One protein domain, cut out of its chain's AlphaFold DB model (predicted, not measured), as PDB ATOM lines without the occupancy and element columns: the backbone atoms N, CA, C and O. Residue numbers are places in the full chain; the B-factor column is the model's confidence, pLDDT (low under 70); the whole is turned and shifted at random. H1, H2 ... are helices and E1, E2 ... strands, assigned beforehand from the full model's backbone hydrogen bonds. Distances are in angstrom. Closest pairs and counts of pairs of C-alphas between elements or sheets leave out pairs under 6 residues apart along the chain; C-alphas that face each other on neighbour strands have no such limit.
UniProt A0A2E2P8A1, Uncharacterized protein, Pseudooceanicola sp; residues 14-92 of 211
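Overview. This is residues 14 to 92 of the 211 residues of an uncharacterized protein of Pseudooceanicola sp (UniProt A0A2E2P8A1). A long two-stranded hairpin, E1 and E2, reaches away as an arm from a small, loosely built head; its tip, residues 19 to 24, sticks out free. The head holds a short hairpin, E3 and E4, with H1 near E3, and H2 set crosswise to H1. The printed part has 79 residues with four named strands and then two named helices, in the order E1 E2 E3 E4 H1 H2; both two-stranded sheets are antiparallel, and the class is mixed, helices and strands. The whole is loose, with a radius of gyration of the C-alphas of 15.5 A, and spans 52 by 25 by 19 A, its length made by the arm.

Along the chain. E1, residues 14 to 20, begins at C-alpha 14 (160.119, 192.498, 122.513) and measures 18.0 A; E2, residues 23 to 29, measures 19.2 A. E3 is residues 35 to 37 and E4 residues 45 to 47. H1, residues 59 to 70, is 15.8 A long. H2, residues 78 to 91, is 20.1 A long and ends at C-alpha 91 (174.916, 180.902, 143.539).

Arrangement. E1 and E2 form an antiparallel hairpin at 153 degrees, with N 16 and O 27 at 2.9 A. E2 and E3 are apart. E3 and E4 form an antiparallel hairpin at 151 degrees, with N 36 and O 46 at 2.8 A. The closest C-alphas of E3 and H1, those of Phe 36 and Ile 63, are 7.6 A apart. H1 and H2 are close but not clearly touching, about perpendicular at 78 degrees; their closest C-alphas, Phe 66 and Phe 85, are 7.1 A apart. In H1 and H2 every O i to N i+4 pair is within hydrogen-bond range.

Size, cuts and confidence. The C-alphas farthest apart, Gln 21 and Asn 76, are 52.7 A apart. The printed part has no cut. The link from E4 to H1 is long; within it residues 53 to 54 pair antiparallel with 57 to 58. Mean pLDDT of the printed part is 88.9, and no printed residue is under 70.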
ATOM      1  N   THR A  14     159.743 191.982 121.192       78.38
ATOM      2  CA  THR A  14     160.119 192.498 122.513       78.38
ATOM      3  C   THR A  14     159.698 193.950 122.605       78.38
ATOM      4  O   THR A  14     159.967 194.740 121.697       78.38
ATOM      5  N   THR A  15     159.037 194.304 123.702       77.31
ATOM      6  CA  THR A  15     158.673 195.690 123.994       77.31
ATOM      7  C   THR A  15     159.716 196.261 124.935       77.31
ATOM      8  O   THR A  15     159.935 195.718 126.013       77.31
ATOM      9  N   VAL A  16     160.358 197.349 124.527       74.88
ATOM     10  CA  VAL A  16     161.217 198.144 125.402       74.88
ATOM     11  C   VAL A  16     160.458 199.412 125.743       74.88
ATOM     12  O   VAL A  16     160.076 200.171 124.850       74.88
ATOM     13  N   GLU A  17     160.232 199.621 127.030       74.62
ATOM     14  CA  GLU A  17     159.697 200.866 127.564       74.62
ATOM     15  C   GLU A  17     160.865 201.732 128.037       74.62
ATOM     16  O   GLU A  17     161.731 201.270 128.780       74.62
ATOM     17  N   TYR A  18     160.922 202.974 127.567       73.44
ATOM     18  CA  TYR A  18     161.900 203.963 128.013       73.44
ATOM     19  C   TYR A  18     161.199 205.301 128.231       73.44
ATOM     20  O   TYR A  18     160.215 205.618 127.569       73.44
ATOM     21  N   TYR A  19     161.715 206.107 129.154       70.50
ATOM     22  CA  TYR A  19     161.218 207.462 129.369       70.50
ATOM     23  C   TYR A  19     161.923 208.422 128.408       70.50
ATOM     24  O   TYR A  19     163.127 208.659 128.516       70.50
ATOM     25  N   GLY A  20     161.175 208.924 127.427       74.50
ATOM     26  CA  GLY A  20     161.601 209.971 126.504       74.50
ATOM     27  C   GLY A  20     161.219 211.366 127.000       74.50
ATOM     28  O   GLY A  20     160.640 211.538 128.072       74.50
ATOM     29  N   GLN A  21     161.497 212.386 126.183       70.19
ATOM     30  CA  GLN A  21     161.128 213.779 126.490       70.19
ATOM     31  C   GLN A  21     159.609 213.983 126.631       70.19
ATOM     32  O   GLN A  21     159.183 214.930 127.283       70.19
ATOM     33  N   ASN A  22     158.802 213.083 126.059       75.62
ATOM     34  CA  ASN A  22     157.341 213.146 126.071       75.62
ATOM     35  C   ASN A  22     156.698 212.125 127.035       75.62
ATOM     36  O   ASN A  22     155.506 211.847 126.919       75.62
ATOM     37  N   GLY A  23     157.468 211.561 127.975       77.06
ATOM     38  CA  GLY A  23     156.995 210.558 128.937       77.06
ATOM     39  C   GLY A  23     157.366 209.122 128.558       77.06
ATOM     40  O   GLY A  23     158.354 208.891 127.862       77.06
ATOM     41  N   ALA A  24     156.606 208.145 129.059       74.88
ATOM     42  CA  ALA A  24     156.856 206.727 128.803       74.88
ATOM     43  C   ALA A  24     156.567 206.373 127.332       74.88
ATOM     44  O   ALA A  24     155.430 206.444 126.865       74.88
ATOM     45  N   GLU A  25     157.604 205.980 126.598       78.81
ATOM     46  CA  GLU A  25     157.537 205.571 125.199       78.81
ATOM     47  C   GLU A  25     157.805 204.066 125.079       78.81
ATOM     48  O   GLU A  25     158.731 203.522 125.684       78.81
ATOM     49  N   LYS A  26     157.004 203.380 124.258       80.12
ATOM     50  CA  LYS A  26     157.150 201.944 123.988       80.12
ATOM     51  C   LYS A  26     157.665 201.730 122.574       80.12
ATOM     52  O   LYS A  26     157.059 202.188 121.606       80.12
ATOM     53  N   ARG A  27     158.772 201.000 122.444       79.38
ATOM     54  CA  ARG A  27     159.306 200.548 121.155       79.38
ATOM     55  C   ARG A  27     159.230 199.039 121.044       79.38
ATOM     56  O   ARG A  27     159.672 198.312 121.928       79.38
ATOM     57  N   TYR A  28     158.707 198.593 119.909       79.81
ATOM     58  CA  TYR A  28     158.638 197.185 119.552       79.81
ATOM     59  C   TYR A  28     159.839 196.815 118.693       79.81
ATOM     60  O   TYR A  28     160.053 197.387 117.623       79.81
ATOM     61  N   PHE A  29     160.592 195.823 119.145       79.31
ATOM     62  CA  PHE A  29     161.690 195.225 118.402       79.31
ATOM     63  C   PHE A  29     161.272 193.846 117.914       79.31
ATOM     64  O   PHE A  29     160.618 193.096 118.636       79.31
ATOM     65  N   LYS A  30     161.636 193.522 116.672       80.25
ATOM     66  CA  LYS A  30     161.444 192.196 116.079       80.25
ATOM     67  C   LYS A  30     162.762 191.428 116.119       80.25
ATOM     68  O   LYS A  30     163.824 192.041 116.052       80.25
ATOM     69  N   GLY A  31     162.683 190.101 116.142       79.69
ATOM     70  CA  GLY A  31     163.858 189.229 116.058       79.69
ATOM     71  C   GLY A  31     164.490 188.875 117.404       79.69
ATOM     72  O   GLY A  31     165.617 188.394 117.423       79.69
ATOM     73  N   ALA A  32     163.791 189.087 118.520       83.19
ATOM     74  CA  ALA A  32     164.264 188.613 119.813       83.19
ATOM     75  C   ALA A  32     164.222 187.084 119.880       83.19
ATOM     76  O   ALA A  32     163.212 186.469 119.522       83.19
ATOM     77  N   ASN A  33     165.309 186.478 120.360       88.00
ATOM     78  CA  ASN A  33     165.325 185.052 120.632       88.00
ATOM     79  C   ASN A  33     164.678 184.774 121.994       88.00
ATOM     80  O   ASN A  33     165.123 185.314 123.005       88.00
ATOM     81  N   LYS A  34     163.643 183.932 122.014       91.12
ATOM     82  CA  LYS A  34     162.951 183.511 123.245       91.12
ATOM     83  C   LYS A  34     163.062 182.016 123.523       91.12
ATOM     84  O   LYS A  34     162.578 181.569 124.555       91.12
ATOM     85  N   ILE A  35     163.676 181.251 122.619       93.94
ATOM     86  CA  ILE A  35     163.886 179.810 122.770       93.94
ATOM     87  C   ILE A  35     165.385 179.546 122.713       93.94
ATOM     88  O   ILE A  35     166.073 179.908 121.760       93.94
ATOM     89  N   PHE A  36     165.894 178.896 123.745       93.94
ATOM     90  CA  PHE A  36     167.301 178.597 123.909       93.94
ATOM     91  C   PHE A  36     167.486 177.103 124.125       93.94
ATOM     92  O   PHE A  36     166.648 176.429 124.715       93.94
ATOM     93  N   GLN A  37     168.613 176.581 123.663       94.25
ATOM     94  CA  GLN A  37     169.085 175.270 124.081       94.25
ATOM     95  C   GLN A  37     169.662 175.391 125.498       94.25
ATOM     96  O   GLN A  37     170.470 176.284 125.750       94.25
ATOM     97  N   LEU A  38     169.257 174.533 126.430       95.06
ATOM     98  CA  LEU A  38     169.785 174.568 127.795       95.06
ATOM     99  C   LEU A  38     171.075 173.751 127.928       95.06
ATOM    100  O   LEU A  38     172.025 174.230 128.531       95.06
ATOM    101  N   SER A  39     171.131 172.567 127.307       93.62
ATOM    102  CA  SER A  39     172.277 171.644 127.331       93.62
ATOM    103  C   SER A  39     172.736 171.299 125.912       93.62
ATOM    104  O   SER A  39     171.906 171.140 125.019       93.62
ATOM    105  N   GLU A  40     174.048 171.179 125.686       90.06
ATOM    106  CA  GLU A  40     174.595 170.679 124.406       90.06
ATOM    107  C   GLU A  40     174.604 169.148 124.345       90.06
ATOM    108  O   GLU A  40     174.415 168.582 123.270       90.06
ATOM    109  N   ALA A  41     174.755 168.491 125.499       91.38
ATOM    110  CA  ALA A  41     174.766 167.037 125.629       91.38
ATOM    111  C   ALA A  41     173.353 166.425 125.609       91.38
ATOM    112  O   ALA A  41     173.168 165.294 125.155       91.38
ATOM    113  N   HIS A  42     172.339 167.172 126.065       89.06
ATOM    114  CA  HIS A  42     170.968 166.683 126.227       89.06
ATOM    115  C   HIS A  42     169.940 167.575 125.521       89.06
ATOM    116  O   HIS A  42     170.072 168.794 125.459       89.06
ATOM    117  N   SER A  43     168.873 166.962 124.998       89.38
ATOM    118  CA  SER A  43     167.810 167.657 124.253       89.38
ATOM    119  C   SER A  43     166.839 168.395 125.184       89.38
ATOM    120  O   SER A  43     165.682 168.004 125.315       89.38
ATOM    121  N   VAL A  44     167.312 169.463 125.832       93.81
ATOM    122  CA  VAL A  44     166.513 170.312 126.731       93.81
ATOM    123  C   VAL A  44     166.455 171.736 126.182       93.81
ATOM    124  O   VAL A  44     167.486 172.358 125.916       93.81
ATOM    125  N   GLY A  45     165.238 172.246 125.994       92.75
ATOM    126  CA  GLY A  45     164.974 173.623 125.579       92.75
ATOM    127  C   GLY A  45     164.486 174.476 126.750       92.75
ATOM    128  O   GLY A  45     163.762 173.985 127.608       92.75
ATOM    129  N   LEU A  46     164.855 175.754 126.753       93.56
ATOM    130  CA  LEU A  46     164.406 176.766 127.704       93.56
ATOM    131  C   LEU A  46     163.711 177.889 126.935       93.56
ATOM    132  O   LEU A  46     164.248 178.406 125.954       93.56
ATOM    133  N   MET A  47     162.512 178.264 127.378       93.31
ATOM    134  CA  MET A  47     161.758 179.385 126.822       93.31
ATOM    135  C   MET A  47     161.650 180.503 127.856       93.31
ATOM    136  O   MET A  47     161.327 180.238 129.009       93.31
ATOM    137  N   ILE A  48     161.896 181.743 127.437       90.56
ATOM    138  CA  ILE A  48     161.708 182.929 128.283       90.56
ATOM    139  C   ILE A  48     160.439 183.680 127.883       90.56
ATOM    140  O   ILE A  48     160.053 183.706 126.710       90.56
ATOM    141  N   TYR A  49     159.821 184.344 128.853       86.06
ATOM    142  CA  TYR A  49     158.685 185.233 128.636       86.06
ATOM    143  C   TYR A  49     158.876 186.544 129.412       86.06
ATOM    144  O   TYR A  49     159.699 186.628 130.321       86.06
ATOM    145  N   ASN A  50     158.104 187.571 129.047       80.88
ATOM    146  CA  ASN A  50     158.123 188.901 129.664       80.88
ATOM    147  C   ASN A  50     159.453 189.666 129.481       80.88
ATOM    148  O   ASN A  50     159.635 190.342 128.466       80.88
ATOM    149  N   SER A  51     160.371 189.572 130.446       80.69
ATOM    150  CA  SER A  51     161.626 190.327 130.432       80.69
ATOM    151  C   SER A  51     162.683 189.642 129.566       80.69
ATOM    152  O   SER A  51     162.894 188.434 129.652       80.69
ATOM    153  N   ALA A  52     163.405 190.428 128.765       82.69
ATOM    154  CA  ALA A  52     164.555 189.948 127.993       82.69
ATOM    155  C   ALA A  52     165.836 189.795 128.841       82.69
ATOM    156  O   ALA A  52     166.839 189.261 128.360       82.69
ATOM    157  N   SER A  53     165.806 190.252 130.093       86.38
ATOM    158  CA  SER A  53     166.928 190.189 131.026       86.38
ATOM    159  C   SER A  53     166.493 189.797 132.436       86.38
ATOM    160  O   SER A  53     165.375 190.088 132.869       86.38
ATOM    161  N   LEU A  54     167.418 189.176 133.158       87.62
ATOM    162  CA  LEU A  54     167.338 188.903 134.583       87.62
ATOM    163  C   LEU A  54     168.319 189.827 135.308       87.62
ATOM    164  O   LEU A  54     169.503 189.804 134.993       87.62
ATOM    165  N   LEU A  55     167.845 190.663 136.239       87.31
ATOM    166  CA  LEU A  55     168.691 191.617 136.983       87.31
ATOM    167  C   LEU A  55     169.629 192.438 136.068       87.31
ATOM    168  O   LEU A  55     170.809 192.622 136.347       87.31
ATOM    169  N   SER A  56     169.095 192.916 134.938       84.56
ATOM    170  CA  SER A  56     169.826 193.631 133.869       84.56
ATOM    171  C   SER A  56     170.826 192.799 133.049       84.56
ATOM    172  O   SER A  56     171.396 193.316 132.089       84.56
ATOM    173  N   VAL A  57     170.986 191.507 133.337       89.38
ATOM    174  CA  VAL A  57     171.782 190.570 132.534       89.38
ATOM    175  C   VAL A  57     170.895 189.928 131.462       89.38
ATOM    176  O   VAL A  57     169.863 189.345 131.796       89.38
ATOM    177  N   PRO A  58     171.236 190.007 130.163       90.44
ATOM    178  CA  PRO A  58     170.448 189.360 129.116       90.44
ATOM    179  C   PRO A  58     170.350 187.846 129.328       90.44
ATOM    180  O   PRO A  58     171.372 187.194 129.555       90.44
ATOM    181  N   TRP A  59     169.156 187.269 129.151       92.25
ATOM    182  CA  TRP A  59     168.946 185.822 129.308       92.25
ATOM    183  C   TRP A  59     169.894 184.981 128.452       92.25
ATOM    184  O   TRP A  59     170.363 183.939 128.892       92.25
ATOM    185  N   GLU A  60     170.234 185.446 127.249       92.50
ATOM    186  CA  GLU A  60     171.194 184.757 126.384       92.50
ATOM    187  C   GLU A  60     172.565 184.577 127.051       92.50
ATOM    188  O   GLU A  60     173.182 183.525 126.897       92.50
ATOM    189  N   VAL A  61     173.037 185.580 127.798       94.62
ATOM    190  CA  VAL A  61     174.302 185.497 128.538       94.62
ATOM    191  C   VAL A  61     174.145 184.519 129.694       94.62
ATOM    192  O   VAL A  61     174.919 183.572 129.788       94.62
ATOM    193  N   THR A  62     173.106 184.689 130.512       95.56
ATOM    194  CA  THR A  62     172.811 183.818 131.660       95.56
ATOM    195  C   THR A  62     172.754 182.343 131.257       95.56
ATOM    196  O   THR A  62     173.451 181.517 131.836       95.56
ATOM    197  N   ILE A  63     171.993 182.017 130.210       96.12
ATOM    198  CA  ILE A  63     171.790 180.641 129.747       96.12
ATOM    199  C   ILE A  63     173.072 180.060 129.146       96.12
ATOM    200  O   ILE A  63     173.375 178.890 129.366       96.12
ATOM    201  N   LYS A  64     173.844 180.845 128.381       95.56
ATOM    202  CA  LYS A  64     175.109 180.363 127.802       95.56
ATOM    203  C   LYS A  64     176.169 180.109 128.865       95.56
ATOM    204  O   LYS A  64     176.931 179.158 128.726       95.56
ATOM    205  N   GLU A  65     176.236 180.944 129.894       97.06
ATOM    206  CA  GLU A  65     177.172 180.747 130.998       97.06
ATOM    207  C   GLU A  65     176.772 179.540 131.849       97.06
ATOM    208  O   GLU A  65     177.619 178.683 132.084       97.06
ATOM    209  N   PHE A  66     175.483 179.388 132.175       96.81
ATOM    210  CA  PHE A  66     174.984 178.171 132.815       96.81
ATOM    211  C   PHE A  66     175.311 176.924 131.998       96.81
ATOM    212  O   PHE A  66     175.843 175.961 132.531       96.81
ATOM    213  N   ARG A  67     175.054 176.939 130.683       96.25
ATOM    214  CA  ARG A  67     175.312 175.788 129.807       96.25
ATOM    215  C   ARG A  67     176.773 175.335 129.847       96.25
ATOM    216  O   ARG A  67     177.034 174.135 129.814       96.25
ATOM    217  N   LYS A  68     177.718 176.279 129.912       95.44
ATOM    218  CA  LYS A  68     179.150 175.964 130.039       95.44
ATOM    219  C   LYS A  68     179.459 175.250 131.351       95.44
ATOM    220  O   LYS A  68     180.290 174.350 131.351       95.44
ATOM    221  N   GLU A  69     178.819 175.660 132.442       95.19
ATOM    222  CA  GLU A  69     179.021 175.071 133.770       95.19
ATOM    223  C   GLU A  69     178.267 173.745 133.944       95.19
ATOM    224  O   GLU A  69     178.800 172.817 134.549       95.19
ATOM    225  N   LEU A  70     177.085 173.617 133.332       96.00
ATOM    226  CA  LEU A  70     176.313 172.378 133.267       96.00
ATOM    227  C   LEU A  70     177.109 171.262 132.572       96.00
ATOM    228  O   LEU A  70     177.059 170.114 133.010       96.00
ATOM    229  N   ALA A  71     177.854 171.598 131.511       94.38
ATOM    230  CA  ALA A  71     178.681 170.668 130.742       94.38
ATOM    231  C   ALA A  71     177.907 169.382 130.359       94.38
ATOM    232  O   ALA A  71     176.876 169.461 129.686       94.38
ATOM    233  N   ASP A  72     178.383 168.217 130.809       94.88
ATOM    234  CA  ASP A  72     177.787 166.897 130.554       94.88
ATOM    235  C   ASP A  72     176.879 166.410 131.703       94.88
ATOM    236  O   ASP A  72     176.500 165.236 131.756       94.88
ATOM    237  N   LYS A  73     176.549 167.279 132.671       95.44
ATOM    238  CA  LYS A  73     175.650 166.929 133.777       95.44
ATOM    239  C   LYS A  73     174.249 166.657 133.225       95.44
ATOM    240  O   LYS A  73     173.703 167.429 132.435       95.44
ATOM    241  N   THR A  74     173.664 165.551 133.676       95.25
ATOM    242  CA  THR A  74     172.349 165.080 133.238       95.25
ATOM    243  C   THR A  74     171.441 164.793 134.416       95.25
ATOM    244  O   THR A  74     171.889 164.374 135.483       95.25
ATOM    245  N   PHE A  75     170.145 164.920 134.164       95.50
ATOM    246  CA  PHE A  75     169.084 164.566 135.094       95.50
ATOM    247  C   PHE A  75     168.086 163.643 134.400       95.50
ATOM    248  O   PHE A  75     167.978 163.629 133.173       95.50
ATOM    249  N   ASN A  76     167.354 162.857 135.188       94.88
ATOM    250  CA  ASN A  76     166.320 161.961 134.662       94.88
ATOM    251  C   ASN A  76     165.017 162.700 134.317       94.88
ATOM    252  O   ASN A  76     164.137 162.122 133.680       94.88
ATOM    253  N   THR A  77     164.881 163.950 134.761       95.31
ATOM    254  CA  THR A  77     163.670 164.767 134.652       95.31
ATOM    255  C   THR A  77     164.021 166.178 134.185       95.31
ATOM    256  O   THR A  77     165.146 166.638 134.388       95.31
ATOM    257  N   VAL A  78     163.070 166.867 133.546       93.56
ATOM    258  CA  VAL A  78     163.250 168.274 133.135       93.56
ATOM    259  C   VAL A  78     163.314 169.173 134.369       93.56
ATOM    260  O   VAL A  78     164.091 170.120 134.396       93.56
ATOM    261  N   GLU A  79     162.560 168.818 135.404       95.56
ATOM    262  CA  GLU A  79     162.559 169.450 136.718       95.56
ATOM    263  C   GLU A  79     163.969 169.475 137.317       95.56
ATOM    264  O   GLU A  79     164.417 170.531 137.734       95.56
ATOM    265  N   GLY A  80     164.742 168.385 137.218       96.94
ATOM    266  CA  GLY A  80     166.122 168.375 137.716       96.94
ATOM    267  C   GLY A  80     167.048 169.365 136.996       96.94
ATOM    268  O   GLY A  80     167.941 169.930 137.617       96.94
ATOM    269  N   PHE A  81     166.822 169.631 135.702       96.31
ATOM    270  CA  PHE A  81     167.541 170.702 134.998       96.31
ATOM    271  C   PHE A  81     167.079 172.098 135.437       96.31
ATOM    272  O   PHE A  81     167.883 173.027 135.423       96.31
ATOM    273  N   ALA A  82     165.796 172.258 135.770       94.69
ATOM    274  CA  ALA A  82     165.254 173.519 136.260       94.69
ATOM    275  C   ALA A  82     165.791 173.844 137.659       94.69
ATOM    276  O   ALA A  82     166.276 174.953 137.863       94.69
ATOM    277  N   ASP A  83     165.788 172.865 138.565       95.50
ATOM    278  CA  ASP A  83     166.327 172.992 139.920       95.50
ATOM    279  C   ASP A  83     167.813 173.378 139.868       95.50
ATOM    280  O   ASP A  83     168.213 174.387 140.442       95.50
ATOM    281  N   GLU A  84     168.612 172.667 139.062       96.50
ATOM    282  CA  GLU A  84     170.029 172.991 138.852       96.50
ATOM    283  C   GLU A  84     170.236 174.408 138.301       96.50
ATOM    284  O   GLU A  84     171.168 175.110 138.696       96.50
ATOM    285  N   PHE A  85     169.386 174.839 137.365       95.88
ATOM    286  CA  PHE A  85     169.464 176.185 136.805       95.88
ATOM    287  C   PHE A  85     169.172 177.250 137.863       95.88
ATOM    288  O   PHE A  85     169.901 178.239 137.944       95.88
ATOM    289  N   ILE A  86     168.138 177.047 138.683       93.44
ATOM    290  CA  ILE A  86     167.752 177.966 139.758       93.44
ATOM    291  C   ILE A  86     168.859 178.034 140.816       93.44
ATOM    292  O   ILE A  86     169.318 179.132 141.140       93.44
ATOM    293  N   GLU A  87     169.363 176.885 141.275       95.00
ATOM    294  CA  GLU A  87     170.488 176.804 142.215       95.00
ATOM    295  C   GLU A  87     171.720 177.541 141.679       95.00
ATOM    296  O   GLU A  87     172.334 178.348 142.387       95.00
ATOM    297  N   TRP A  88     172.058 177.328 140.405       96.19
ATOM    298  CA  TRP A  88     173.180 178.008 139.773       96.19
ATOM    299  C   TRP A  88     172.983 179.524 139.708       96.19
ATOM    300  O   TRP A  88     173.902 180.276 140.037       96.19
ATOM    301  N   VAL A  89     171.799 180.001 139.309       94.25
ATOM    302  CA  VAL A  89     171.518 181.442 139.282       94.25
ATOM    303  C   VAL A  89     171.649 182.030 140.688       94.25
ATOM    304  O   VAL A  89     172.312 183.059 140.861       94.25
ATOM    305  N   ASN A  90     171.098 181.359 141.699       89.81
ATOM    306  CA  ASN A  90     171.184 181.788 143.090       89.81
ATOM    307  C   ASN A  90     172.637 181.861 143.581       89.81
ATOM    308  O   ASN A  90     172.991 182.834 144.244       89.81
ATOM    309  N   ALA A  91     173.497 180.924 143.180       92.31
ATOM    310  CA  ALA A  91     174.916 180.902 143.539       92.31
ATOM    311  C   ALA A  91     175.812 181.830 142.685       92.31
ATOM    312  O   ALA A  91     176.944 182.134 143.074       92.31
ATOM    313  N   SER A  92     175.345 182.296 141.520       92.56
ATOM    314  CA  SER A  92     176.173 183.011 140.539       92.56
ATOM    315  C   SER A  92     176.429 184.474 140.919       92.56
ATOM    316  O   SER A  92     175.817 185.405 140.397       92.56
TER     317      SER A  92